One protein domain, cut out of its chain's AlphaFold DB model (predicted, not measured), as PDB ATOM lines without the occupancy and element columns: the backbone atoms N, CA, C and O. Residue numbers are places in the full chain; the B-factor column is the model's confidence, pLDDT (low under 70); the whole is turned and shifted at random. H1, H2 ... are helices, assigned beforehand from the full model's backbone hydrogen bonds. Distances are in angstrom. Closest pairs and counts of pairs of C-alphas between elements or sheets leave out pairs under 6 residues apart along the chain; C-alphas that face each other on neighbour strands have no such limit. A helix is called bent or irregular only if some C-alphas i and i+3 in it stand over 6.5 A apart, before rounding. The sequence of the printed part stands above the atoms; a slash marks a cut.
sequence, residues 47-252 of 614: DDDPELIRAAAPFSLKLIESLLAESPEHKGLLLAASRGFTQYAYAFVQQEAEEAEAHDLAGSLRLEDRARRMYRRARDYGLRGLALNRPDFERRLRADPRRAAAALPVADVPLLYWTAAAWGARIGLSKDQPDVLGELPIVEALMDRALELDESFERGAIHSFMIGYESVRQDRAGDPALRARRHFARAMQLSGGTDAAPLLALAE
ATOM      1  N   ASP A  47     253.456 180.961 174.641       76.56
ATOM      2  CA  ASP A  47     252.000 181.104 174.658       76.56
ATOM      3  C   ASP A  47     251.413 180.445 175.923       76.56
ATOM      4  O   ASP A  47     251.882 179.388 176.362       76.56
ATOM      5  N   ASP A  48     250.439 181.100 176.555       79.69
ATOM      6  CA  ASP A  48     249.816 180.672 177.811       79.69
ATOM      7  C   ASP A  48     248.481 179.929 177.616       79.69
ATOM      8  O   ASP A  48     247.905 179.456 178.601       79.69
ATOM      9  N   ASP A  49     248.026 179.746 176.368       84.94
ATOM     10  CA  ASP A  49     246.861 178.937 176.007       84.94
ATOM     11  C   ASP A  49     247.282 177.527 175.524       84.94
ATOM     12  O   ASP A  49     247.589 177.305 174.343       84.94
ATOM     13  N   PRO A  50     247.269 176.508 176.408       82.56
ATOM     14  CA  PRO A  50     247.655 175.151 176.036       82.56
ATOM     15  C   PRO A  50     246.712 174.502 175.012       82.56
ATOM     16  O   PRO A  50     247.153 173.611 174.282       82.56
ATOM     17  N   GLU A  51     245.445 174.918 174.925       86.06
ATOM     18  CA  GLU A  51     244.493 174.360 173.956       86.06
ATOM     19  C   GLU A  51     244.753 174.913 172.551       86.06
ATOM     20  O   GLU A  51     244.720 174.163 171.568       86.06
ATOM     21  N   LEU A  52     245.110 176.196 172.452       85.62
ATOM     22  CA  LEU A  52     245.562 176.793 171.198       85.62
ATOM     23  C   LEU A  52     246.824 176.093 170.677       85.62
ATOM     24  O   LEU A  52     246.874 175.674 169.513       85.62
ATOM     25  N   ILE A  53     247.822 175.891 171.545       84.31
ATOM     26  CA  ILE A  53     249.056 175.175 171.187       84.31
ATOM     27  C   ILE A  53     248.737 173.739 170.755       84.31
ATOM     28  O   ILE A  53     249.243 173.280 169.723       84.31
ATOM     29  N   ARG A  54     247.879 173.026 171.501       85.50
ATOM     30  CA  ARG A  54     247.450 171.656 171.179       85.50
ATOM     31  C   ARG A  54     246.864 171.565 169.770       85.50
ATOM     32  O   ARG A  54     247.181 170.618 169.045       85.50
ATOM     33  N   ALA A  55     246.032 172.532 169.383       87.81
ATOM     34  CA  ALA A  55     245.394 172.575 168.071       87.81
ATOM     35  C   ALA A  55     246.373 172.942 166.938       87.81
ATOM     36  O   ALA A  55     246.293 172.381 165.844       87.81
ATOM     37  N   ALA A  56     247.318 173.851 167.192       87.25
ATOM     38  CA  ALA A  56     248.225 174.379 166.171       87.25
ATOM     39  C   ALA A  56     249.473 173.506 165.922       87.25
ATOM     40  O   ALA A  56     249.947 173.394 164.783       87.25
ATOM     41  N   ALA A  57     250.006 172.853 166.958       88.06
ATOM     42  CA  ALA A  57     251.263 172.108 166.885       88.06
ATOM     43  C   ALA A  57     251.292 170.995 165.812       88.06
ATOM     44  O   ALA A  57     252.292 170.907 165.092       88.06
ATOM     45  N   PRO A  58     250.238 170.173 165.605       92.19
ATOM     46  CA  PRO A  58     250.248 169.140 164.567       92.19
ATOM     47  C   PRO A  58     250.466 169.686 163.153       92.19
ATOM     48  O   PRO A  58     251.199 169.080 162.367       92.19
ATOM     49  N   PHE A  59     249.856 170.833 162.831       91.38
ATOM     50  CA  PHE A  59     250.038 171.491 161.539       91.38
ATOM     51  C   PHE A  59     251.479 171.979 161.376       91.38
ATOM     52  O   PHE A  59     252.111 171.689 160.361       91.38
ATOM     53  N   SER A  60     252.024 172.647 162.398       88.19
ATOM     54  CA  SER A  60     253.413 173.118 162.392       88.19
ATOM     55  C   SER A  60     254.408 171.966 162.198       88.19
ATOM     56  O   SER A  60     255.287 172.038 161.339       88.19
ATOM     57  N   LEU A  61     254.217 170.850 162.910       91.56
ATOM     58  CA  LEU A  61     255.044 169.653 162.749       91.56
ATOM     59  C   LEU A  61     254.971 169.099 161.329       91.56
ATOM     60  O   LEU A  61     255.997 168.735 160.759       91.56
ATOM     61  N   LYS A  62     253.777 169.065 160.729       95.00
ATOM     62  CA  LYS A  62     253.622 168.625 159.341       95.00
ATOM     63  C   LYS A  62     254.281 169.560 158.339       95.00
ATOM     64  O   LYS A  62     254.911 169.065 157.409       95.00
ATOM     65  N   LEU A  63     254.201 170.866 158.555       90.31
ATOM     66  CA  LEU A  63     254.902 171.845 157.733       90.31
ATOM     67  C   LEU A  63     256.423 171.637 157.793       90.31
ATOM     68  O   LEU A  63     257.072 171.597 156.750       90.31
ATOM     69  N   ILE A  64     256.983 171.429 158.989       90.75
ATOM     70  CA  ILE A  64     258.412 171.123 159.173       90.75
ATOM     71  C   ILE A  64     258.799 169.846 158.415       90.75
ATOM     72  O   ILE A  64     259.814 169.831 157.723       90.75
ATOM     73  N   GLU A  65     257.995 168.782 158.497       94.38
ATOM     74  CA  GLU A  65     258.257 167.547 157.747       94.38
ATOM     75  C   GLU A  65     258.199 167.747 156.229       94.38
ATOM     76  O   GLU A  65     259.028 167.190 155.512       94.38
ATOM     77  N   SER A  66     257.248 168.541 155.732       92.75
ATOM     78  CA  SER A  66     257.156 168.880 154.310       92.75
ATOM     79  C   SER A  66     258.388 169.648 153.834       92.75
ATOM     80  O   SER A  66     258.927 169.338 152.776       92.75
ATOM     81  N   LEU A  67     258.894 170.591 154.631       91.12
ATOM     82  CA  LEU A  67     260.134 171.304 154.318       91.12
ATOM     83  C   LEU A  67     261.360 170.385 154.395       91.12
ATOM     84  O   LEU A  67     262.257 170.498 153.566       91.12
ATOM     85  N   LEU A  68     261.383 169.431 155.330       93.44
ATOM     86  CA  LEU A  68     262.421 168.397 155.404       93.44
ATOM     87  C   LEU A  68     262.384 167.416 154.231       93.44
ATOM     88  O   LEU A  68     263.402 166.795 153.946       93.44
ATOM     89  N   ALA A  69     261.248 167.234 153.557       93.19
ATOM     90  CA  ALA A  69     261.206 166.444 152.330       93.19
ATOM     91  C   ALA A  69     261.953 167.152 151.186       93.19
ATOM     92  O   ALA A  69     262.617 166.496 150.388       93.19
ATOM     93  N   GLU A  70     261.894 168.486 151.153       91.81
ATOM     94  CA  GLU A  70     262.592 169.324 150.171       91.81
ATOM     95  C   GLU A  70     264.058 169.595 150.556       91.81
ATOM     96  O   GLU A  70     264.920 169.690 149.684       91.81
ATOM     97  N   SER A  71     264.360 169.693 151.855       93.25
ATOM     98  CA  SER A  71     265.717 169.873 152.388       93.25
ATOM     99  C   SER A  71     266.019 168.850 153.499       93.25
ATOM    100  O   SER A  71     265.970 169.172 154.691       93.25
ATOM    101  N   PRO A  72     266.341 167.589 153.137       93.81
ATOM    102  CA  PRO A  72     266.474 166.481 154.095       93.81
ATOM    103  C   PRO A  72     267.621 166.609 155.093       93.81
ATOM    104  O   PRO A  72     267.587 165.960 156.143       93.81
ATOM    105  N   GLU A  73     268.624 167.418 154.764       94.12
ATOM    106  CA  GLU A  73     269.834 167.630 155.564       94.12
ATOM    107  C   GLU A  73     269.791 168.936 156.372       94.12
ATOM    108  O   GLU A  73     270.768 169.314 157.019       94.12
ATOM    109  N   HIS A  74     268.653 169.636 156.372       95.44
ATOM    110  CA  HIS A  74     268.520 170.901 157.077       95.44
ATOM    111  C   HIS A  74     268.558 170.711 158.599       95.44
ATOM    112  O   HIS A  74     267.556 170.380 159.238       95.44
ATOM    113  N   LYS A  75     269.706 171.015 159.211       94.19
ATOM    114  CA  LYS A  75     269.945 170.820 160.651       94.19
ATOM    115  C   LYS A  75     268.899 171.498 161.547       94.19
ATOM    116  O   LYS A  75     268.391 170.862 162.467       94.19
ATOM    117  N   GLY A  76     268.550 172.756 161.260       91.69
ATOM    118  CA  GLY A  76     267.539 173.508 162.020       91.69
ATOM    119  C   GLY A  76     266.159 172.838 162.021       91.69
ATOM    120  O   GLY A  76     265.580 172.624 163.083       91.69
ATOM    121  N   LEU A  77     265.666 172.423 160.851       94.00
ATOM    122  CA  LEU A  77     264.401 171.702 160.723       94.00
ATOM    123  C   LEU A  77     264.438 170.307 161.367       94.00
ATOM    124  O   LEU A  77     263.457 169.908 161.988       94.00
ATOM    125  N   LEU A  78     265.560 169.579 161.283       97.19
ATOM    126  CA  LEU A  78     265.733 168.284 161.962       97.19
ATOM    127  C   LEU A  78     265.640 168.436 163.486       97.19
ATOM    128  O   LEU A  78     264.944 167.663 164.146       97.19
ATOM    129  N   LEU A  79     266.290 169.468 164.035       94.69
ATOM    130  CA  LEU A  79     266.179 169.825 165.447       94.69
ATOM    131  C   LEU A  79     264.743 170.216 165.813       94.69
ATOM    132  O   LEU A  79     264.209 169.709 166.798       94.69
ATOM    133  N   ALA A  80     264.102 171.074 165.015       90.69
ATOM    134  CA  ALA A  80     262.733 171.520 165.257       90.69
ATOM    135  C   ALA A  80     261.737 170.349 165.246       90.69
ATOM    136  O   ALA A  80     260.879 170.274 166.125       90.69
ATOM    137  N   ALA A  81     261.888 169.399 164.319       95.25
ATOM    138  CA  ALA A  81     261.084 168.182 164.273       95.25
ATOM    139  C   ALA A  81     261.337 167.284 165.494       95.25
ATOM    140  O   ALA A  81     260.383 166.827 166.123       95.25
ATOM    141  N   SER A  82     262.605 167.054 165.857       95.81
ATOM    142  CA  SER A  82     262.970 166.239 167.022       95.81
ATOM    143  C   SER A  82     262.391 166.817 168.318       95.81
ATOM    144  O   SER A  82     261.671 166.124 169.041       95.81
ATOM    145  N   ARG A  83     262.601 168.114 168.563       92.38
ATOM    146  CA  ARG A  83     262.042 168.834 169.712       92.38
ATOM    147  C   ARG A  83     260.515 168.824 169.700       92.38
ATOM    148  O   ARG A  83     259.896 168.399 170.670       92.38
ATOM    149  N   GLY A  84     259.904 169.252 168.598       88.44
ATOM    150  CA  GLY A  84     258.463 169.464 168.529       88.44
ATOM    151  C   GLY A  84     257.654 168.170 168.658       88.44
ATOM    152  O   GLY A  84     256.672 168.143 169.395       88.44
ATOM    153  N   PHE A  85     258.075 167.073 168.012       93.94
ATOM    154  CA  PHE A  85     257.412 165.777 168.207       93.94
ATOM    155  C   PHE A  85     257.577 165.261 169.639       93.94
ATOM    156  O   PHE A  85     256.639 164.665 170.159       93.94
ATOM    157  N   THR A  86     258.726 165.502 170.282       89.88
ATOM    158  CA  THR A  86     258.947 165.121 171.688       89.88
ATOM    159  C   THR A  86     258.003 165.881 172.612       89.88
ATOM    160  O   THR A  86     257.285 165.264 173.396       89.88
ATOM    161  N   GLN A  87     257.954 167.209 172.482       86.81
ATOM    162  CA  GLN A  87     257.107 168.068 173.309       86.81
ATOM    163  C   GLN A  87     255.618 167.778 173.095       86.81
ATOM    164  O   GLN A  87     254.889 167.593 174.067       86.81
ATOM    165  N   TYR A  88     255.172 167.670 171.839       88.38
ATOM    166  CA  TYR A  88     253.770 167.386 171.523       88.38
ATOM    167  C   TYR A  88     253.334 166.002 172.020       88.38
ATOM    168  O   TYR A  88     252.269 165.869 172.623       88.38
ATOM    169  N   ALA A  89     254.159 164.972 171.795       90.62
ATOM    170  CA  ALA A  89     253.859 163.623 172.265       90.62
ATOM    171  C   ALA A  89     253.745 163.573 173.788       90.62
ATOM    172  O   ALA A  89     252.827 162.941 174.300       90.62
ATOM    173  N   TYR A  90     254.635 164.260 174.500       82.88
ATOM    174  CA  TYR A  90     254.613 164.296 175.953       82.88
ATOM    175  C   TYR A  90     253.390 165.052 176.496       82.88
ATOM    176  O   TYR A  90     252.567 164.468 177.198       82.88
ATOM    177  N   ALA A  91     253.238 166.325 176.120       80.69
ATOM    178  CA  ALA A  91     252.253 167.226 176.719       80.69
ATOM    179  C   ALA A  91     250.800 166.910 176.331       80.69
ATOM    180  O   ALA A  91     249.885 167.171 177.104       80.69
ATOM    181  N   PHE A  92     250.571 166.366 175.132       87.75
ATOM    182  CA  PHE A  92     249.214 166.260 174.585       87.75
ATOM    183  C   PHE A  92     248.795 164.855 174.179       87.75
ATOM    184  O   PHE A  92     247.638 164.671 173.834       87.75
ATOM    185  N   VAL A  93     249.696 163.869 174.184       91.62
ATOM    186  CA  VAL A  93     249.337 162.489 173.820       91.62
ATOM    187  C   VAL A  93     249.580 161.540 174.982       91.62
ATOM    188  O   VAL A  93     248.685 160.795 175.358       91.62
ATOM    189  N   GLN A  94     250.772 161.574 175.576       87.12
ATOM    190  CA  GLN A  94     251.099 160.746 176.729       87.12
ATOM    191  C   GLN A  94     250.311 161.186 177.966       87.12
ATOM    192  O   GLN A  94     249.742 160.333 178.636       87.12
ATOM    193  N   GLN A  95     250.235 162.489 178.253       83.38
ATOM    194  CA  GLN A  95     249.443 162.976 179.386       83.38
ATOM    195  C   GLN A  95     247.965 162.564 179.268       83.38
ATOM    196  O   GLN A  95     247.391 162.053 180.224       83.38
ATOM    197  N   GLU A  96     247.377 162.704 178.079       88.19
ATOM    198  CA  GLU A  96     246.000 162.274 177.812       88.19
ATOM    199  C   GLU A  96     245.842 160.752 177.976       88.19
ATOM    200  O   GLU A  96     244.847 160.288 178.528       88.19
ATOM    201  N   ALA A  97     246.847 159.965 177.575       86.94
ATOM    202  CA  ALA A  97     246.859 158.523 177.817       86.94
ATOM    203  C   ALA A  97     246.828 158.193 179.318       86.94
ATOM    204  O   ALA A  97     246.078 157.313 179.744       86.94
ATOM    205  N   GLU A  98     247.625 158.903 180.119       81.19
ATOM    206  CA  GLU A  98     247.703 158.710 181.569       81.19
ATOM    207  C   GLU A  98     246.394 159.108 182.270       81.19
ATOM    208  O   GLU A  98     245.949 158.410 183.182       81.19
ATOM    209  N   GLU A  99     245.758 160.198 181.837       82.56
ATOM    210  CA  GLU A  99     244.463 160.652 182.360       82.56
ATOM    211  C   GLU A  99     243.320 159.700 181.968       82.56
ATOM    212  O   GLU A  99     242.443 159.403 182.789       82.56
ATOM    213  N   ALA A 100     243.353 159.174 180.737       85.38
ATOM    214  CA  ALA A 100     242.364 158.238 180.214       85.38
ATOM    215  C   ALA A 100     242.390 156.874 180.920       85.38
ATOM    216  O   ALA A 100     241.338 156.266 181.079       85.38
ATOM    217  N   GLU A 101     243.545 156.397 181.403       81.62
ATOM    218  CA  GLU A 101     243.721 155.056 182.006       81.62
ATOM    219  C   GLU A 101     242.626 154.724 183.049       81.62
ATOM    220  O   GLU A 101     242.041 153.632 183.064       81.62
ATOM    221  N   ALA A 102     242.262 155.720 183.865       74.50
ATOM    222  CA  ALA A 102     241.286 155.606 184.946       74.50
ATOM    223  C   ALA A 102     239.820 155.426 184.503       74.50
ATOM    224  O   ALA A 102     239.004 154.961 185.314       74.50
ATOM    225  N   HIS A 103     239.471 155.720 183.242       82.62
ATOM    226  CA  HIS A 103     238.092 155.615 182.728       82.62
ATOM    227  C   HIS A 103     237.935 155.019 181.307       82.62
ATOM    228  O   HIS A 103     236.864 154.499 181.010       82.62
ATOM    229  N   ASP A 104     238.973 155.019 180.466       82.62
ATOM    230  CA  ASP A 104     239.029 154.417 179.123       82.62
ATOM    231  C   ASP A 104     240.417 153.795 178.875       82.62
ATOM    232  O   ASP A 104     241.359 154.450 178.412       82.62
ATOM    233  N   LEU A 105     240.561 152.500 179.179       80.75
ATOM    234  CA  LEU A 105     241.838 151.809 178.994       80.75
ATOM    235  C   LEU A 105     242.167 151.649 177.509       80.75
ATOM    236  O   LEU A 105     243.318 151.802 177.102       80.75
ATOM    237  N   ALA A 106     241.165 151.339 176.686       81.75
ATOM    238  CA  ALA A 106     241.376 151.146 175.261       81.75
ATOM    239  C   ALA A 106     241.867 152.447 174.601       81.75
ATOM    240  O   ALA A 106     242.762 152.412 173.754       81.75
ATOM    241  N   GLY A 107     241.311 153.596 174.992       87.12
ATOM    242  CA  GLY A 107     241.780 154.927 174.607       87.12
ATOM    243  C   GLY A 107     243.185 155.221 175.097       87.12
ATOM    244  O   GLY A 107     244.031 155.592 174.282       87.12
ATOM    245  N   SER A 108     243.457 154.962 176.376       88.19
ATOM    246  CA  SER A 108     244.789 155.103 176.965       88.19
ATOM    247  C   SER A 108     245.853 154.327 176.176       88.19
ATOM    248  O   SER A 108     246.799 154.925 175.668       88.19
ATOM    249  N   LEU A 109     245.647 153.029 175.925       85.50
ATOM    250  CA  LEU A 109     246.597 152.192 175.179       85.50
ATOM    251  C   LEU A 109     246.791 152.655 173.724       85.50
ATOM    252  O   LEU A 109     247.911 152.618 173.204       85.50
ATOM    253  N   ARG A 110     245.728 153.126 173.049       90.06
ATOM    254  CA  ARG A 110     245.841 153.722 171.702       90.06
ATOM    255  C   ARG A 110     246.689 154.997 171.719       90.06
ATOM    256  O   ARG A 110     247.478 155.217 170.796       90.06
ATOM    257  N   LEU A 111     246.521 155.834 172.741       92.69
ATOM    258  CA  LEU A 111     247.283 157.069 172.912       92.69
ATOM    259  C   LEU A 111     248.744 156.782 173.285       92.69
ATOM    260  O   LEU A 111     249.632 157.373 172.673       92.69
ATOM    261  N   GLU A 112     249.027 155.820 174.168       89.44
ATOM    262  CA  GLU A 112     250.400 155.388 174.476       89.44
ATOM    263  C   GLU A 112     251.129 154.889 173.220       89.44
ATOM    264  O   GLU A 112     252.268 155.267 172.938       89.44
ATOM    265  N   ASP A 113     250.465 154.068 172.408       91.06
ATOM    266  CA  ASP A 113     251.003 153.574 171.144       91.06
ATOM    267  C   ASP A 113     251.240 154.707 170.122       91.06
ATOM    268  O   ASP A 113     252.272 154.756 169.437       91.06
ATOM    269  N   ARG A 114     250.338 155.695 170.074       95.06
ATOM    270  CA  ARG A 114     250.527 156.929 169.298       95.06
ATOM    271  C   ARG A 114     251.731 157.735 169.800       95.06
ATOM    272  O   ARG A 114     252.542 158.150 168.968       95.06
ATOM    273  N   ALA A 115     251.888 157.911 171.111       93.81
ATOM    274  CA  ALA A 115     253.018 158.611 171.720       93.81
ATOM    275  C   ALA A 115     254.345 157.901 171.409       93.81
ATOM    276  O   ALA A 115     255.278 158.533 170.913       93.81
ATOM    277  N   ARG A 116     254.414 156.568 171.556       93.62
ATOM    278  CA  ARG A 116     255.601 155.767 171.192       93.62
ATOM    279  C   ARG A 116     256.024 155.966 169.740       93.62
ATOM    280  O   ARG A 116     257.216 156.129 169.463       93.62
ATOM    281  N   ARG A 117     255.071 155.990 168.801       95.62
ATOM    282  CA  ARG A 117     255.359 156.289 167.387       95.62
ATOM    283  C   ARG A 117     255.899 157.701 167.186       95.62
ATOM    284  O   ARG A 117     256.796 157.881 166.363       95.62
ATOM    285  N   MET A 118     255.366 158.690 167.898       96.81
ATOM    286  CA  MET A 118     255.838 160.075 167.811       96.81
ATOM    287  C   MET A 118     257.243 160.233 168.390       96.81
ATOM    288  O   MET A 118     258.096 160.808 167.720       96.81
ATOM    289  N   TYR A 119     257.531 159.639 169.548       96.00
ATOM    290  CA  TYR A 119     258.880 159.627 170.117       96.00
ATOM    291  C   TYR A 119     259.893 158.921 169.217       96.00
ATOM    292  O   TYR A 119     261.014 159.395 169.056       96.00
ATOM    293  N   ARG A 120     259.500 157.819 168.564       96.06
ATOM    294  CA  ARG A 120     260.349 157.167 167.556       96.06
ATOM    295  C   ARG A 120     260.674 158.123 166.406       96.06
ATOM    296  O   ARG A 120     261.838 158.269 166.062       96.06
ATOM    297  N   ARG A 121     259.671 158.823 165.863       97.31
ATOM    298  CA  ARG A 121     259.881 159.828 164.802       97.31
ATOM    299  C   ARG A 121     260.793 160.966 165.265       97.31
ATOM    300  O   ARG A 121     261.716 161.324 164.543       97.31
ATOM    301  N   ALA A 122     260.570 161.498 166.467       96.69
ATOM    302  CA  ALA A 122     261.401 162.544 167.066       96.69
ATOM    303  C   ALA A 122     262.872 162.123 167.193       96.69
ATOM    304  O   ALA A 122     263.776 162.866 166.800       96.69
ATOM    305  N   ARG A 123     263.105 160.906 167.699       97.19
ATOM    306  CA  ARG A 123     264.430 160.289 167.781       97.19
ATOM    307  C   ARG A 123     265.074 160.178 166.402       97.19
ATOM    308  O   ARG A 123     266.234 160.542 166.256       97.19
ATOM    309  N   ASP A 124     264.343 159.688 165.405       97.62
ATOM    310  CA  ASP A 124     264.886 159.448 164.064       97.62
ATOM    311  C   ASP A 124     265.307 160.767 163.382       97.62
ATOM    312  O   ASP A 124     266.362 160.826 162.748       97.62
ATOM    313  N   TYR A 125     264.553 161.859 163.569       98.19
ATOM    314  CA  TYR A 125     264.972 163.197 163.123       98.19
ATOM    315  C   TYR A 125     266.213 163.704 163.859       98.19
ATOM    316  O   TYR A 125     267.130 164.236 163.231       98.19
ATOM    317  N   GLY A 126     266.267 163.499 165.174       97.69
ATOM    318  CA  GLY A 126     267.418 163.864 165.990       97.69
ATOM    319  C   GLY A 126     268.695 163.121 165.572       97.69
ATOM    320  O   GLY A 126     269.732 163.740 165.334       97.69
ATOM    321  N   LEU A 127     268.591 161.806 165.349       97.44
ATOM    322  CA  LEU A 127     269.665 160.960 164.826       97.44
ATOM    323  C   LEU A 127     270.149 161.408 163.448       97.44
ATOM    324  O   LEU A 127     271.357 161.500 163.235       97.44
ATOM    325  N   ARG A 128     269.230 161.729 162.528       97.25
ATOM    326  CA  ARG A 128     269.585 162.306 161.223       97.25
ATOM    327  C   ARG A 128     270.372 163.603 161.383       97.25
ATOM    328  O   ARG A 128     271.374 163.779 160.701       97.25
ATOM    329  N   GLY A 129     269.959 164.474 162.306       97.12
ATOM    330  CA  GLY A 129     270.665 165.719 162.613       97.12
ATOM    331  C   GLY A 129     272.081 165.482 163.145       97.12
ATOM    332  O   GLY A 129     273.022 166.129 162.693       97.12
ATOM    333  N   LEU A 130     272.250 164.530 164.068       97.06
ATOM    334  CA  LEU A 130     273.562 164.156 164.617       97.06
ATOM    335  C   LEU A 130     274.469 163.492 163.567       97.06
ATOM    336  O   LEU A 130     275.689 163.675 163.593       97.06
ATOM    337  N   ALA A 131     273.881 162.750 162.627       96.31
ATOM    338  CA  ALA A 131     274.589 162.045 161.563       96.31
ATOM    339  C   ALA A 131     275.034 162.944 160.393       96.31
ATOM    340  O   ALA A 131     275.802 162.480 159.548       96.31
ATOM    341  N   LEU A 132     274.605 164.213 160.333       94.88
ATOM    342  CA  LEU A 132     275.044 165.147 159.291       94.88
ATOM    343  C   LEU A 132     276.576 165.232 159.259       94.88
ATOM    344  O   LEU A 132     277.214 165.508 160.276       94.88
ATOM    345  N   ASN A 133     277.162 164.976 158.086       89.38
ATOM    346  CA  ASN A 133     278.613 164.908 157.857       89.38
ATOM    347  C   ASN A 133     279.355 163.847 158.698       89.38
ATOM    348  O   ASN A 133     280.574 163.919 158.866       89.38
ATOM    349  N   ARG A 134     278.642 162.849 159.237       93.62
ATOM    350  CA  ARG A 134     279.192 161.772 160.074       93.62
ATOM    351  C   ARG A 134     278.690 160.415 159.577       93.62
ATOM    352  O   ARG A 134     277.741 159.869 160.144       93.62
ATOM    353  N   PRO A 135     279.326 159.835 158.543       89.62
ATOM    354  CA  PRO A 135     278.911 158.541 158.018       89.62
ATOM    355  C   PRO A 135     278.914 157.476 159.120       89.62
ATOM    356  O   PRO A 135     279.722 157.507 160.062       89.62
ATOM    357  N   ASP A 136     277.958 156.555 159.016       91.00
ATOM    358  CA  ASP A 136     277.763 155.437 159.940       91.00
ATOM    359  C   ASP A 136     277.600 155.832 161.420       91.00
ATOM    360  O   ASP A 136     277.848 155.013 162.310       91.00
ATOM    361  N   PHE A 137     277.209 157.080 161.715       94.62
ATOM    362  CA  PHE A 137     277.092 157.564 163.092       94.62
ATOM    363  C   PHE A 137     276.162 156.688 163.936       94.62
ATOM    364  O   PHE A 137     276.567 156.258 165.011       94.62
ATOM    365  N   GLU A 138     274.973 156.339 163.436       93.38
ATOM    366  CA  GLU A 138     274.034 155.497 164.188       93.38
ATOM    367  C   GLU A 138     274.609 154.103 164.481       93.38
ATOM    368  O   GLU A 138     274.514 153.618 165.608       93.38
ATOM    369  N   ARG A 139     275.263 153.467 163.498       94.19
ATOM    370  CA  ARG A 139     275.892 152.151 163.691       94.19
ATOM    371  C   ARG A 139     276.973 152.215 164.771       94.19
ATOM    372  O   ARG A 139     277.031 151.338 165.628       94.19
ATOM    373  N   ARG A 140     277.808 153.260 164.751       95.38
ATOM    374  CA  ARG A 140     278.847 153.485 165.771       95.38
ATOM    375  C   ARG A 140     278.250 153.790 167.140       95.38
ATOM    376  O   ARG A 140     278.739 153.252 168.123       95.38
ATOM    377  N   LEU A 141     277.185 154.589 167.193       95.12
ATOM    378  CA  LEU A 141     276.475 154.921 168.427       95.12
ATOM    379  C   LEU A 141     275.878 153.676 169.088       95.12
ATOM    380  O   LEU A 141     275.946 153.547 170.300       95.12
ATOM    381  N   ARG A 142     275.337 152.736 168.309       93.44
ATOM    382  CA  ARG A 142     274.814 151.467 168.841       93.44
ATOM    383  C   ARG A 142     275.915 150.506 169.296       93.44
ATOM    384  O   ARG A 142     275.683 149.735 170.219       93.44
ATOM    385  N   ALA A 143     277.081 150.535 168.650       93.44
ATOM    386  CA  ALA A 143     278.205 149.661 168.987       93.44
ATOM    387  C   ALA A 143     278.989 150.146 170.221       93.44
ATOM    388  O   ALA A 143     279.334 149.341 171.081       93.44
ATOM    389  N   ASP A 144     279.268 151.448 170.300       94.69
ATOM    390  CA  ASP A 144     279.995 152.085 171.403       94.69
ATOM    391  C   ASP A 144     279.445 153.509 171.627       94.69
ATOM    392  O   ASP A 144     279.946 154.483 171.041       94.69
ATOM    393  N   PRO A 145     278.386 153.647 172.451       95.12
ATOM    394  CA  PRO A 145     277.683 154.913 172.607       95.12
ATOM    395  C   PRO A 145     278.566 156.059 173.101       95.12
ATOM    396  O   PRO A 145     278.500 157.167 172.567       95.12
ATOM    397  N   ARG A 146     279.429 155.795 174.092       93.38
ATOM    398  CA  ARG A 146     280.289 156.819 174.709       93.38
ATOM    399  C   ARG A 146     281.312 157.339 173.718       93.38
ATOM    400  O   ARG A 146     281.467 158.549 173.571       93.38
ATOM    401  N   ARG A 147     281.982 156.433 173.001       94.81
ATOM    402  CA  ARG A 147     282.988 156.815 172.007       94.81
ATOM    403  C   ARG A 147     282.371 157.563 170.831       94.81
ATOM    404  O   ARG A 147     282.978 158.504 170.326       94.81
ATOM    405  N   ALA A 148     281.182 157.158 170.387       95.56
ATOM    406  CA  ALA A 148     280.474 157.857 169.322       95.56
ATOM    407  C   ALA A 148     280.039 159.267 169.756       95.56
ATOM    408  O   ALA A 148     280.247 160.219 169.001       95.56
ATOM    409  N   ALA A 149     279.491 159.411 170.966       95.62
ATOM    410  CA  ALA A 149     279.046 160.697 171.498       95.62
ATOM    411  C   ALA A 149     280.213 161.667 171.752       95.62
ATOM    412  O   ALA A 149     280.093 162.849 171.439       95.62
ATOM    413  N   ALA A 150     281.370 161.184 172.219       94.62
ATOM    414  CA  ALA A 150     282.550 162.012 172.506       94.62
ATOM    415  C   ALA A 150     283.034 162.864 171.312       94.62
ATOM    416  O   ALA A 150     283.644 163.914 171.504       94.62
ATOM    417  N   ALA A 151     282.746 162.446 170.076       90.38
ATOM    418  CA  ALA A 151     283.118 163.176 168.863       90.38
ATOM    419  C   ALA A 151     282.179 164.352 168.515       90.38
ATOM    420  O   ALA A 151     282.421 165.061 167.534       90.38
ATOM    421  N   LEU A 152     281.087 164.550 169.260       96.00
ATOM    422  CA  LEU A 152     280.101 165.590 168.974       96.00
ATOM    423  C   LEU A 152     280.510 166.941 169.599       96.00
ATOM    424  O   LEU A 152     280.924 166.965 170.758       96.00
ATOM    425  N   PRO A 153     280.430 168.062 168.857       96.75
ATOM    426  CA  PRO A 153     280.749 169.407 169.332       96.75
ATOM    427  C   PRO A 153     279.588 170.065 170.093       96.75
ATOM    428  O   PRO A 153     278.438 169.650 169.973       96.75
ATOM    429  N   VAL A 154     279.876 171.180 170.778       97.00
ATOM    430  CA  VAL A 154     278.881 172.003 171.505       97.00
ATOM    431  C   VAL A 154     277.688 172.427 170.635       97.00
ATOM    432  O   VAL A 154     276.554 172.449 171.094       97.00
ATOM    433  N   ALA A 155     277.907 172.654 169.336       95.75
ATOM    434  CA  ALA A 155     276.848 173.000 168.384       95.75
ATOM    435  C   ALA A 155     275.804 171.884 168.158       95.75
ATOM    436  O   ALA A 155     274.805 172.114 167.471       95.75
ATOM    437  N   ASP A 156     276.044 170.674 168.673       97.44
ATOM    438  CA  ASP A 156     275.114 169.545 168.630       97.44
ATOM    439  C   ASP A 156     274.354 169.343 169.952       97.44
ATOM    440  O   ASP A 156     273.471 168.491 169.984       97.44
ATOM    441  N   VAL A 157     274.604 170.136 171.006       97.44
ATOM    442  CA  VAL A 157     273.906 170.026 172.309       97.44
ATOM    443  C   VAL A 157     272.376 169.986 172.179       97.44
ATOM    444  O   VAL A 157     271.777 169.070 172.744       97.44
ATOM    445  N   PRO A 158     271.715 170.856 171.388       95.44
ATOM    446  CA  PRO A 158     270.264 170.773 171.232       95.44
ATOM    447  C   PRO A 158     269.804 169.438 170.624       95.44
ATOM    448  O   PRO A 158     268.808 168.860 171.055       95.44
ATOM    449  N   LEU A 159     270.535 168.917 169.633       97.00
ATOM    450  CA  LEU A 159     270.209 167.635 169.004       97.00
ATOM    451  C   LEU A 159     270.500 166.465 169.942       97.00
ATOM    452  O   LEU A 159     269.682 165.554 170.020       97.00
ATOM    453  N   LEU A 160     271.620 166.491 170.667       97.38
ATOM    454  CA  LEU A 160     271.953 165.512 171.702       97.38
ATOM    455  C   LEU A 160     270.808 165.391 172.706       97.38
ATOM    456  O   LEU A 160     270.291 164.295 172.928       97.38
ATOM    457  N   TYR A 161     270.381 166.535 173.237       95.00
ATOM    458  CA  TYR A 161     269.336 166.630 174.237       95.00
ATOM    459  C   TYR A 161     267.995 166.083 173.744       95.00
ATOM    460  O   TYR A 161     267.468 165.125 174.309       95.00
ATOM    461  N   TRP A 162     267.454 166.649 172.661       94.69
ATOM    462  CA  TRP A 162     266.121 166.282 172.179       94.69
ATOM    463  C   TRP A 162     266.072 164.857 171.611       94.69
ATOM    464  O   TRP A 162     265.068 164.165 171.789       94.69
ATOM    465  N   THR A 163     267.175 164.363 171.031       97.31
ATOM    466  CA  THR A 163     267.286 162.950 170.626       97.31
ATOM    467  C   THR A 163     267.239 162.031 171.844       97.31
ATOM    468  O   THR A 163     266.485 161.057 171.841       97.31
ATOM    469  N   ALA A 164     268.022 162.329 172.885       94.56
ATOM    470  CA  ALA A 164     268.070 161.532 174.108       94.56
ATOM    471  C   ALA A 164     266.730 161.559 174.860       94.56
ATOM    472  O   ALA A 164     266.243 160.503 175.266       94.56
ATOM    473  N   ALA A 165     266.093 162.728 174.976       88.88
ATOM    474  CA  ALA A 165     264.790 162.893 175.616       88.88
ATOM    475  C   ALA A 165     263.695 162.077 174.910       88.88
ATOM    476  O   ALA A 165     263.003 161.288 175.555       88.88
ATOM    477  N   ALA A 166     263.588 162.181 173.578       92.25
ATOM    478  CA  ALA A 166     262.645 161.390 172.785       92.25
ATOM    479  C   ALA A 166     262.853 159.882 172.978       92.25
ATOM    480  O   ALA A 166     261.912 159.104 173.148       92.25
ATOM    481  N   TRP A 167     264.114 159.456 172.942       92.88
ATOM    482  CA  TRP A 167     264.470 158.050 173.044       92.88
ATOM    483  C   TRP A 167     264.184 157.500 174.443       92.88
ATOM    484  O   TRP A 167     263.578 156.435 174.559       92.88
ATOM    485  N   GLY A 168     264.542 158.251 175.488       85.94
ATOM    486  CA  GLY A 168     264.244 157.928 176.880       85.94
ATOM    487  C   GLY A 168     262.741 157.850 177.154       85.94
ATOM    488  O   GLY A 168     262.288 156.878 177.758       85.94
ATOM    489  N   ALA A 169     261.954 158.798 176.638       84.94
ATOM    490  CA  ALA A 169     260.497 158.789 176.770       84.94
ATOM    491  C   ALA A 169     259.865 157.539 176.135       84.94
ATOM    492  O   ALA A 169     259.009 156.891 176.738       84.94
ATOM    493  N   ARG A 170     260.345 157.122 174.954       88.19
ATOM    494  CA  ARG A 170     259.894 155.873 174.323       88.19
ATOM    495  C   ARG A 170     260.243 154.642 175.157       88.19
ATOM    496  O   ARG A 170     259.403 153.758 175.280       88.19
ATOM    497  N   ILE A 171     261.459 154.572 175.708       81.19
ATOM    498  CA  ILE A 171     261.872 153.465 176.588       81.19
ATOM    499  C   ILE A 171     260.944 153.394 177.809       81.19
ATOM    500  O   ILE A 171     260.506 152.307 178.182       81.19
ATOM    501  N   GLY A 172     260.571 154.545 178.376       76.31
ATOM    502  CA  GLY A 172     259.651 154.624 179.510       76.31
ATOM    503  C   GLY A 172     258.259 154.042 179.258       76.31
ATOM    504  O   GLY A 172     257.676 153.467 180.178       76.31
ATOM    505  N   LEU A 173     257.767 154.117 178.017       80.69
ATOM    506  CA  LEU A 173     256.491 153.533 177.573       80.69
ATOM    507  C   LEU A 173     256.612 152.077 177.062       80.69
ATOM    508  O   LEU A 173     255.631 151.500 176.595       80.69
ATOM    509  N   SER A 174     257.805 151.476 177.099       77.88
ATOM    510  CA  SER A 174     258.104 150.155 176.512       77.88
ATOM    511  C   SER A 174     258.807 149.219 177.508       77.88
ATOM    512  O   SER A 174     259.712 148.468 177.149       77.88
ATOM    513  N   LYS A 175     258.415 149.265 178.784       67.06
ATOM    514  CA  LYS A 175     259.058 148.492 179.866       67.06
ATOM    515  C   LYS A 175     258.853 146.978 179.774       67.06
ATOM    516  O   LYS A 175     259.601 146.225 180.385       67.06
ATOM    517  N   ASP A 176     257.872 146.540 179.002       64.94
ATOM    518  CA  ASP A 176     257.596 145.141 178.686       64.94
ATOM    519  C   ASP A 176     258.430 144.604 177.509       64.94
ATOM    520  O   ASP A 176     258.253 143.457 177.114       64.94
ATOM    521  N   GLN A 177     259.326 145.416 176.932       69.69
ATOM    522  CA  GLN A 177     260.125 145.074 175.751       69.69
ATOM    523  C   GLN A 177     261.620 145.016 176.115       69.69
ATOM    524  O   GLN A 177     262.296 146.054 176.164       69.69
ATOM    525  N   PRO A 178     262.170 143.816 176.401       65.94
ATOM    526  CA  PRO A 178     263.552 143.657 176.860       65.94
ATOM    527  C   PRO A 178     264.616 144.199 175.898       65.94
ATOM    528  O   PRO A 178     265.711 144.551 176.341       65.94
ATOM    529  N   ASP A 179     264.319 144.238 174.600       74.00
ATOM    530  CA  ASP A 179     265.146 144.788 173.525       74.00
ATOM    531  C   ASP A 179     265.212 146.320 173.581       74.00
ATOM    532  O   ASP A 179     266.304 146.886 173.533       74.00
ATOM    533  N   VAL A 180     264.074 146.990 173.788       77.00
ATOM    534  CA  VAL A 180     264.005 148.455 173.913       77.00
ATOM    535  C   VAL A 180     264.720 148.943 175.171       77.00
ATOM    536  O   VAL A 180     265.460 149.926 175.117       77.00
ATOM    537  N   LEU A 181     264.566 148.230 176.289       70.25
ATOM    538  CA  LEU A 181     265.285 148.529 177.532       70.25
ATOM    539  C   LEU A 181     266.812 148.453 177.368       70.25
ATOM    540  O   LEU A 181     267.545 149.168 178.048       70.25
ATOM    541  N   GLY A 182     267.301 147.618 176.445       74.25
ATOM    542  CA  GLY A 182     268.728 147.485 176.145       74.25
ATOM    543  C   GLY A 182     269.371 148.725 175.516       74.25
ATOM    544  O   GLY A 182     270.595 148.808 175.486       74.25
ATOM    545  N   GLU A 183     268.585 149.695 175.039       85.00
ATOM    546  CA  GLU A 183     269.088 150.919 174.397       85.00
ATOM    547  C   GLU A 183     269.379 152.059 175.387       85.00
ATOM    548  O   GLU A 183     269.873 153.115 174.988       85.00
ATOM    549  N   LEU A 184     269.117 151.865 176.685       82.81
ATOM    550  CA  LEU A 184     269.337 152.879 177.721       82.81
ATOM    551  C   LEU A 184     270.765 153.474 177.748       82.81
ATOM    552  O   LEU A 184     270.873 154.694 177.887       82.81
ATOM    553  N   PRO A 185     271.851 152.696 177.537       86.12
ATOM    554  CA  PRO A 185     273.209 153.248 177.483       86.12
ATOM    555  C   PRO A 185     273.436 154.274 176.358       86.12
ATOM    556  O   PRO A 185     274.349 155.093 176.445       86.12
ATOM    557  N   ILE A 186     272.617 154.251 175.298       92.06
ATOM    558  CA  ILE A 186     272.678 155.252 174.222       92.06
ATOM    559  C   ILE A 186     272.162 156.597 174.726       92.06
ATOM    560  O   ILE A 186     272.808 157.620 174.516       92.06
ATOM    561  N   VAL A 187     271.020 156.588 175.419       91.56
ATOM    562  CA  VAL A 187     270.433 157.793 176.026       91.56
ATOM    563  C   VAL A 187     271.418 158.422 177.007       91.56
ATOM    564  O   VAL A 187     271.639 159.630 176.959       91.56
ATOM    565  N   GLU A 188     272.059 157.589 177.831       88.19
ATOM    566  CA  GLU A 188     273.083 158.022 178.782       88.19
ATOM    567  C   GLU A 188     274.241 158.745 178.097       88.19
ATOM    568  O   GLU A 188     274.572 159.869 178.464       88.19
ATOM    569  N   ALA A 189     274.841 158.124 177.079       93.38
ATOM    570  CA  ALA A 189     276.008 158.681 176.407       93.38
ATOM    571  C   ALA A 189     275.710 160.021 175.720       93.38
ATOM    572  O   ALA A 189     276.549 160.923 175.736       93.38
ATOM    573  N   LEU A 190     274.518 160.166 175.131       95.94
ATOM    574  CA  LEU A 190     274.094 161.421 174.512       95.94
ATOM    575  C   LEU A 190     273.879 162.523 175.558       95.94
ATOM    576  O   LEU A 190     274.329 163.650 175.351       95.94
ATOM    577  N   MET A 191     273.227 162.204 176.682       94.38
ATOM    578  CA  MET A 191     272.936 163.187 177.726       94.38
ATOM    579  C   MET A 191     274.190 163.606 178.500       94.38
ATOM    580  O   MET A 191     274.377 164.790 178.770       94.38
ATOM    581  N   ASP A 192     275.092 162.662 178.779       94.25
ATOM    582  CA  ASP A 192     276.404 162.949 179.366       94.25
ATOM    583  C   ASP A 192     277.216 163.893 178.496       94.25
ATOM    584  O   ASP A 192     277.803 164.851 178.998       94.25
ATOM    585  N   ARG A 193     277.232 163.641 177.183       97.25
ATOM    586  CA  ARG A 193     277.940 164.513 176.254       97.25
ATOM    587  C   ARG A 193     277.313 165.901 176.204       97.25
ATOM    588  O   ARG A 193     278.045 166.883 176.154       97.25
ATOM    589  N   ALA A 194     275.983 165.995 176.218       96.94
ATOM    590  CA  ALA A 194     275.295 167.281 176.259       96.94
ATOM    591  C   ALA A 194     275.672 168.068 177.524       96.94
ATOM    592  O   ALA A 194     276.024 169.240 177.427       96.94
ATOM    593  N   LEU A 195     275.666 167.399 178.683       95.69
ATOM    594  CA  LEU A 195     276.030 167.986 179.970       95.69
ATOM    595  C   LEU A 195     277.485 168.474 180.003       95.69
ATOM    596  O   LEU A 195     277.759 169.543 180.534       95.69
ATOM    597  N   GLU A 196     278.412 167.690 179.446       97.31
ATOM    598  CA  GLU A 196     279.835 168.043 179.356       97.31
ATOM    599  C   GLU A 196     280.069 169.283 178.480       97.31
ATOM    600  O   GLU A 196     280.938 170.101 178.772       97.31
ATOM    601  N   LEU A 197     279.309 169.404 177.392       98.06
ATOM    602  CA  LEU A 197     279.470 170.464 176.403       98.06
ATOM    603  C   LEU A 197     278.834 171.791 176.827       98.06
ATOM    604  O   LEU A 197     279.427 172.840 176.585       98.06
ATOM    605  N   ASP A 198     277.627 171.752 177.394       97.62
ATOM    606  CA  ASP A 198     276.899 172.935 177.856       97.62
ATOM    607  C   ASP A 198     275.850 172.558 178.912       97.62
ATOM    608  O   ASP A 198     274.697 172.252 178.608       97.62
ATOM    609  N   GLU A 199     276.238 172.628 180.185       96.56
ATOM    610  CA  GLU A 199     275.330 172.383 181.310       96.56
ATOM    611  C   GLU A 199     274.210 173.434 181.447       96.56
ATOM    612  O   GLU A 199     273.195 173.175 182.098       96.56
ATOM    613  N   SER A 200     274.378 174.619 180.844       94.38
ATOM    614  CA  SER A 200     273.439 175.741 180.950       94.38
ATOM    615  C   SER A 200     272.273 175.651 179.967       94.38
ATOM    616  O   SER A 200     271.308 176.415 180.091       94.38
ATOM    617  N   PHE A 201     272.339 174.699 179.029       90.81
ATOM    618  CA  PHE A 201     271.356 174.500 177.974       90.81
ATOM    619  C   PHE A 201     269.915 174.537 178.511       90.81
ATOM    620  O   PHE A 201     269.570 173.841 179.471       90.81
ATOM    621  N   GLU A 202     269.089 175.395 177.898       87.19
ATOM    622  CA  GLU A 202     267.691 175.653 178.279       87.19
ATOM    623  C   GLU A 202     267.501 175.874 179.796       87.19
ATOM    624  O   GLU A 202     266.593 175.328 180.418       87.19
ATOM    625  N   ARG A 203     268.369 176.701 180.401       87.69
ATOM    626  CA  ARG A 203     268.360 177.046 181.840       87.69
ATOM    627  C   ARG A 203     268.585 175.839 182.762       87.69
ATOM    628  O   ARG A 203     268.082 175.806 183.885       87.69
ATOM    629  N   GLY A 204     269.358 174.857 182.302       87.94
ATOM    630  CA  GLY A 204     269.666 173.642 183.057       87.94
ATOM    631  C   GLY A 204     268.692 172.488 182.812       87.94
ATOM    632  O   GLY A 204     268.554 171.621 183.675       87.94
ATOM    633  N   ALA A 205     268.043 172.428 181.645       86.44
ATOM    634  CA  ALA A 205     267.131 171.340 181.276       86.44
ATOM    635  C   ALA A 205     267.796 169.953 181.363       86.44
ATOM    636  O   ALA A 205     267.181 168.983 181.811       86.44
ATOM    637  N   ILE A 206     269.089 169.877 181.027       91.25
ATOM    638  CA  ILE A 206     269.895 168.661 181.167       91.25
ATOM    639  C   ILE A 206     269.959 168.234 182.636       91.25
ATOM    640  O   ILE A 206     269.724 167.072 182.949       91.25
ATOM    641  N   HIS A 207     270.194 169.161 183.568       90.75
ATOM    642  CA  HIS A 207     270.158 168.840 184.995       90.75
ATOM    643  C   HIS A 207     268.773 168.362 185.443       90.75
ATOM    644  O   HIS A 207     268.698 167.394 186.194       90.75
ATOM    645  N   SER A 208     267.690 168.973 184.957       85.75
ATOM    646  CA  SER A 208     266.322 168.536 185.268       85.75
ATOM    647  C   SER A 208     266.059 167.091 184.841       85.75
ATOM    648  O   SER A 208     265.509 166.314 185.619       85.75
ATOM    649  N   PHE A 209     266.504 166.707 183.641       85.62
ATOM    650  CA  PHE A 209     266.483 165.314 183.185       85.62
ATOM    651  C   PHE A 209     267.296 164.406 184.118       85.62
ATOM    652  O   PHE A 209     266.855 163.328 184.520       85.62
ATOM    653  N   MET A 210     268.491 164.861 184.494       86.06
ATOM    654  CA  MET A 210     269.418 164.088 185.309       86.06
ATOM    655  C   MET A 210     268.893 163.804 186.719       86.06
ATOM    656  O   MET A 210     269.188 162.742 187.246       86.06
ATOM    657  N   ILE A 211     268.070 164.673 187.316       83.31
ATOM    658  CA  ILE A 211     267.489 164.445 188.656       83.31
ATOM    659  C   ILE A 211     266.782 163.091 188.735       83.31
ATOM    660  O   ILE A 211     267.080 162.296 189.626       83.31
ATOM    661  N   GLY A 212     265.875 162.820 187.796       71.38
ATOM    662  CA  GLY A 212     265.191 161.535 187.747       71.38
ATOM    663  C   GLY A 212     266.129 160.423 187.281       71.38
ATOM    664  O   GLY A 212     266.019 159.286 187.731       71.38
ATOM    665  N   TYR A 213     267.025 160.728 186.341       76.50
ATOM    666  CA  TYR A 213     267.854 159.711 185.706       76.50
ATOM    667  C   TYR A 213     268.941 159.167 186.643       76.50
ATOM    668  O   TYR A 213     269.295 157.995 186.557       76.50
ATOM    669  N   GLU A 214     269.438 159.966 187.588       79.44
ATOM    670  CA  GLU A 214     270.502 159.556 188.505       79.44
ATOM    671  C   GLU A 214     270.155 158.303 189.318       79.44
ATOM    672  O   GLU A 214     271.050 157.491 189.563       79.44
ATOM    673  N   SER A 215     268.877 158.082 189.661       64.31
ATOM    674  CA  SER A 215     268.439 156.877 190.385       64.31
ATOM    675  C   SER A 215     268.659 155.579 189.600       64.31
ATOM    676  O   SER A 215     268.745 154.507 190.199       64.31
ATOM    677  N   VAL A 216     268.781 155.665 188.271       62.66
ATOM    678  CA  VAL A 216     268.942 154.514 187.371       62.66
ATOM    679  C   VAL A 216     270.349 154.408 186.778       62.66
ATOM    680  O   VAL A 216     270.637 153.430 186.089       62.66
ATOM    681  N   ARG A 217     271.235 155.381 187.044       70.44
ATOM    682  CA  ARG A 217     272.626 155.390 186.561       70.44
ATOM    683  C   ARG A 217     273.526 154.518 187.416       70.44
ATOM    684  O   ARG A 217     273.536 154.628 188.643       70.44
ATOM    685  N   GLN A 218     274.326 153.685 186.758       54.41
ATOM    686  CA  GLN A 218     275.051 152.605 187.430       54.41
ATOM    687  C   GLN A 218     276.578 152.687 187.321       54.41
ATOM    688  O   GLN A 218     277.268 152.007 188.074       54.41
ATOM    689  N   ASP A 219     277.127 153.540 186.454       61.56
ATOM    690  CA  ASP A 219     278.572 153.671 186.220       61.56
ATOM    691  C   ASP A 219     279.216 154.879 186.935       61.56
ATOM    692  O   ASP A 219     280.401 155.166 186.748       61.56
ATOM    693  N   ARG A 220     278.444 155.609 187.748       66.69
ATOM    694  CA  ARG A 220     278.909 156.797 188.474       66.69
ATOM    695  C   ARG A 220     279.113 156.485 189.954       66.69
ATOM    696  O   ARG A 220     278.222 155.976 190.630       66.69
ATOM    697  N   ALA A 221     280.291 156.833 190.469       63.38
ATOM    698  CA  ALA A 221     280.607 156.716 191.889       63.38
ATOM    699  C   ALA A 221     279.723 157.642 192.755       63.38
ATOM    700  O   ALA A 221     279.267 158.699 192.308       63.38
ATOM    701  N   GLY A 222     279.518 157.264 194.018       71.12
ATOM    702  CA  GLY A 222     278.760 158.039 195.008       71.12
ATOM    703  C   GLY A 222     277.277 157.669 195.110       71.12
ATOM    704  O   GLY A 222     276.784 156.809 194.387       71.12
ATOM    705  N   ASP A 223     276.574 158.322 196.035       74.94
ATOM    706  CA  ASP A 223     275.144 158.116 196.294       74.94
ATOM    707  C   ASP A 223     274.283 158.782 195.196       74.94
ATOM    708  O   ASP A 223     274.368 160.006 195.024       74.94
ATOM    709  N   PRO A 224     273.440 158.027 194.464       75.19
ATOM    710  CA  PRO A 224     272.541 158.580 193.453       75.19
ATOM    711  C   PRO A 224     271.593 159.662 193.955       75.19
ATOM    712  O   PRO A 224     271.345 160.621 193.229       75.19
ATOM    713  N   ALA A 225     271.099 159.571 195.192       73.75
ATOM    714  CA  ALA A 225     270.229 160.596 195.760       73.75
ATOM    715  C   ALA A 225     270.993 161.911 195.962       73.75
ATOM    716  O   ALA A 225     270.467 162.996 195.700       73.75
ATOM    717  N   LEU A 226     272.264 161.832 196.370       81.56
ATOM    718  CA  LEU A 226     273.135 163.005 196.441       81.56
ATOM    719  C   LEU A 226     273.448 163.562 195.051       81.56
ATOM    720  O   LEU A 226     273.457 164.782 194.887       81.56
ATOM    721  N   ARG A 227     273.675 162.711 194.043       87.12
ATOM    722  CA  ARG A 227     273.872 163.173 192.660       87.12
ATOM    723  C   ARG A 227     272.618 163.867 192.127       87.12
ATOM    724  O   ARG A 227     272.720 165.005 191.677       87.12
ATOM    725  N   ALA A 228     271.438 163.271 192.297       84.12
ATOM    726  CA  ALA A 228     270.157 163.878 191.938       84.12
ATOM    727  C   ALA A 228     269.966 165.246 192.615       84.12
ATOM    728  O   ALA A 228     269.635 166.227 191.954       84.12
ATOM    729  N   ARG A 229     270.274 165.358 193.917       86.19
ATOM    730  CA  ARG A 229     270.228 166.637 194.653       86.19
ATOM    731  C   ARG A 229     271.237 167.669 194.142       86.19
ATOM    732  O   ARG A 229     270.927 168.858 194.144       86.19
ATOM    733  N   ARG A 230     272.424 167.249 193.688       92.19
ATOM    734  CA  ARG A 230     273.397 168.149 193.041       92.19
ATOM    735  C   ARG A 230     272.858 168.680 191.716       92.19
ATOM    736  O   ARG A 230     272.942 169.882 191.482       92.19
ATOM    737  N   HIS A 231     272.263 167.819 190.888       92.94
ATOM    738  CA  HIS A 231     271.606 168.258 189.658       92.94
ATOM    739  C   HIS A 231     270.437 169.200 189.953       92.94
ATOM    740  O   HIS A 231     270.356 170.252 189.331       92.94
ATOM    741  N   PHE A 232     269.611 168.899 190.956       91.06
ATOM    742  CA  PHE A 232     268.543 169.790 191.409       91.06
ATOM    743  C   PHE A 232     269.071 171.177 191.792       91.06
ATOM    744  O   PHE A 232     268.600 172.182 191.265       91.06
ATOM    745  N   ALA A 233     270.088 171.242 192.655       93.69
ATOM    746  CA  ALA A 233     270.681 172.511 193.071       93.69
ATOM    747  C   ALA A 233     271.236 173.304 191.876       93.69
ATOM    748  O   ALA A 233     271.015 174.512 191.779       93.69
ATOM    749  N   ARG A 234     271.908 172.624 190.937       96.12
ATOM    750  CA  ARG A 234     272.468 173.261 189.741       96.12
ATOM    751  C   ARG A 234     271.381 173.752 188.780       96.12
ATOM    752  O   ARG A 234     271.482 174.877 188.305       96.12
ATOM    753  N   ALA A 235     270.318 172.979 188.565       90.44
ATOM    754  CA  ALA A 235     269.171 173.390 187.752       90.44
ATOM    755  C   ALA A 235     268.452 174.612 188.349       90.44
ATOM    756  O   ALA A 235     268.135 175.565 187.638       90.44
ATOM    757  N   MET A 236     268.249 174.631 189.670       91.94
ATOM    758  CA  MET A 236     267.668 175.787 190.365       91.94
ATOM    759  C   MET A 236     268.559 177.028 190.244       91.94
ATOM    760  O   MET A 236     268.053 178.130 190.058       91.94
ATOM    761  N   GLN A 237     269.884 176.866 190.292       95.69
ATOM    762  CA  GLN A 237     270.820 177.972 190.096       95.69
ATOM    763  C   GLN A 237     270.778 178.520 188.661       95.69
ATOM    764  O   GLN A 237     270.672 179.729 188.477       95.69
ATOM    765  N   LEU A 238     270.851 177.644 187.654       91.12
ATOM    766  CA  LEU A 238     270.852 178.023 186.235       91.12
ATOM    767  C   LEU A 238     269.531 178.671 185.799       91.12
ATOM    768  O   LEU A 238     269.527 179.541 184.932       91.12
ATOM    769  N   SER A 239     268.420 178.284 186.427       87.94
ATOM    770  CA  SER A 239     267.100 178.867 186.178       87.94
ATOM    771  C   SER A 239     266.765 180.086 187.039       87.94
ATOM    772  O   SER A 239     265.680 180.642 186.885       87.94
ATOM    773  N   GLY A 240     267.631 180.488 187.976       90.00
ATOM    774  CA  GLY A 240     267.301 181.531 188.956       90.00
ATOM    775  C   GLY A 240     266.120 181.166 189.869       90.00
ATOM    776  O   GLY A 240     265.464 182.047 190.416       90.00
ATOM    777  N   GLY A 241     265.819 179.872 190.004       85.06
ATOM    778  CA  GLY A 241     264.732 179.337 190.821       85.06
ATOM    779  C   GLY A 241     263.326 179.503 190.243       85.06
ATOM    780  O   GLY A 241     262.358 179.222 190.944       85.06
ATOM    781  N   THR A 242     263.191 179.944 188.988       82.81
ATOM    782  CA  THR A 242     261.878 180.162 188.351       82.81
ATOM    783  C   THR A 242     261.348 178.948 187.590       82.81
ATOM    784  O   THR A 242     260.213 178.970 187.120       82.81
ATOM    785  N   ASP A 243     262.162 177.905 187.422       77.81
ATOM    786  CA  ASP A 243     261.758 176.698 186.703       77.81
ATOM    787  C   ASP A 243     261.147 175.661 187.656       77.81
ATOM    788  O   ASP A 243     261.744 175.296 188.668       77.81
ATOM    789  N   ALA A 244     259.948 175.177 187.330       80.00
ATOM    790  CA  ALA A 244     259.250 174.143 188.090       80.00
ATOM    791  C   ALA A 244     259.721 172.725 187.729       80.00
ATOM    792  O   ALA A 244     259.491 171.790 188.501       80.00
ATOM    793  N   ALA A 245     260.406 172.560 186.591       75.75
ATOM    794  CA  ALA A 245     260.930 171.284 186.114       75.75
ATOM    795  C   ALA A 245     261.752 170.528 187.176       75.75
ATOM    796  O   ALA A 245     261.441 169.362 187.442       75.75
ATOM    797  N   PRO A 246     262.744 171.151 187.849       78.94
ATOM    798  CA  PRO A 246     263.572 170.454 188.832       78.94
ATOM    799  C   PRO A 246     262.784 170.061 190.085       78.94
ATOM    800  O   PRO A 246     263.048 169.018 190.678       78.94
ATOM    801  N   LEU A 247     261.811 170.888 190.489       77.88
ATOM    802  CA  LEU A 247     260.967 170.638 191.661       77.88
ATOM    803  C   LEU A 247     260.104 169.401 191.455       77.88
ATOM    804  O   LEU A 247     260.009 168.559 192.343       77.88
ATOM    805  N   LEU A 248     259.508 169.274 190.272       73.12
ATOM    806  CA  LEU A 248     258.686 168.121 189.935       73.12
ATOM    807  C   LEU A 248     259.530 166.865 189.757       73.12
ATOM    808  O   LEU A 248     259.171 165.830 190.304       73.12
ATOM    809  N   ALA A 249     260.688 166.978 189.104       69.94
ATOM    810  CA  ALA A 249     261.626 165.868 188.976       69.94
ATOM    811  C   ALA A 249     262.090 165.319 190.339       69.94
ATOM    812  O   ALA A 249     262.309 164.119 190.473       69.94
ATOM    813  N   LEU A 250     262.240 166.183 191.353       71.38
ATOM    814  CA  LEU A 250     262.648 165.788 192.706       71.38
ATOM    815  C   LEU A 250     261.481 165.277 193.569       71.38
ATOM    816  O   LEU A 250     261.694 164.446 194.449       71.38
ATOM    817  N   ALA A 251     260.271 165.809 193.365       63.38
ATOM    818  CA  ALA A 251     259.071 165.428 194.115       63.38
ATOM    819  C   ALA A 251     258.506 164.065 193.692       63.38
ATOM    820  O   ALA A 251     257.689 163.482 194.408       63.38
ATOM    821  N   GLU A 252     258.921 163.560 192.537       53.81
ATOM    822  CA  GLU A 252     258.579 162.214 192.121       53.81
ATOM    823  C   GLU A 252     259.307 161.185 192.994       53.81
ATOM    824  O   GLU A 252     260.507 161.327 193.244       53.81
TER     825      GLU A 252
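What this domain is: This is residues 47 to 252 of the 614 residues of an uncharacterized protein of Betaproteobacteria bacterium (UniProt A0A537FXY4). A rounded body of helices is built round H6, which runs through its middle between the long hairpin of H2 and H3 on one side and the helix H8 on the other. H1 covers H2 on the side away from H6, while H9, H10 and H11 form a cluster beyond H6 and H8; the short helices H4 and H5 join H3 to H6, with H5 packed on H8. The printed part has 206 residues, with eleven named helices, H1 to H11 in order, and no named strand; its class is all helix. The whole is compact, with a radius of gyration of the C-alphas of 17.1 A, and its C-alphas span 43 by 42 by 38 A along the three main axes.

Where its parts are: H1, residues 50 to 70, begins at C-alpha 50 at (247.655, 175.151, 176.036) and is 30.4 A long, with a kink of 34 degrees near residue 57. H2, residues 75 to 100, is 36.1 A long, and H3, residues 105 to 131, the longest helix by residues, is 38.5 A. Two short helices follow, H4, residues 137 to 143, and H5, residues 145 to 150. H6, residues 154 to 172, is 27.1 A long and begins at C-alpha 154 at (278.881, 172.003, 171.505). H7 is residues 178 to 181. H8, residues 184 to 197, is 20.3 A long, H9, residues 201 to 216, is 22.2 A, and H10, residues 224 to 238, is 20.8 A. H11, residues 245 to 251, ends at C-alpha 251 at (259.071, 165.428, 194.115). Four helices are irregular: H6, with C-alphas 155 and 158 7.5 A apart; H9, with C-alphas 203 and 206 8.6 A apart; and, only just, H1, with C-alphas 55 and 58 6.9 A apart, and H2, with C-alphas 91 and 94 6.6 A apart.

How they stand to each other: H2, H3, H6, H8 and H9 form an up and down bundle, in which each helix runs against the one before it in the chain. H1 and H2 are a helical hairpin, closest at the C-alphas of Ile 64 and Leu 77, 6.2 A, at a tilt of 37 degrees, only just steep. H2 and H3, also a hairpin, touch at a shallow tilt of 15 degrees, closest at the C-alphas of Ser 82 and Ala 122, 4.0 A. H3 touches H6 at 25 degrees, a shallow tilt, opposite ways, closest at the C-alphas of Gly 126 and Thr 163, 4.7 A. H4 touches H3 and H5, the latter with the C-alphas of Leu 141 and Ala 148 closest, 5.0 A. H5 touches H8, closest at the C-alphas of Arg 146 and Ala 189, 5.0 A. H8 touches H6, opposite ways at a shallow tilt of 28 degrees, closest at the C-alphas of Ala 164 and Val 187, 4.8 A. H7 is close to H6 but not clearly touching, with the C-alphas of Ile 171 and Val 180 closest, 6.1 A. H9 and H10 are a hairpin at a shallow tilt of 10 degrees, closest at the C-alphas of Ile 211 and Ala 228, 4.3 A. H11 touches H9, closest at the C-alphas of Ser 208 and Pro 246, 4.9 A, and H10. Among the pairs apart are H1 and H6. Every O i to N i+4 pair is within hydrogen-bond range in H3, H4, H5, H8, H10 and H11; the counts are 15 of 17 in H1, 19 of 22 in H2, 13 of 15 in H6 and 7 of 12 in H9, and H7 is too short for such a pair.

The domain as a whole: The two C-alphas farthest apart, those of Glu 70 and Asp 223, are 49.1 A apart. The printed part has no cut. No link is long; those from H9 to H10 and from H10 to H11 are short, and the others are tight. The mean pLDDT of the printed part is 87.6, and 13 residues are under 70: 175 to 178, 215 to 216, 218 to 221, 249, and 251 to 252.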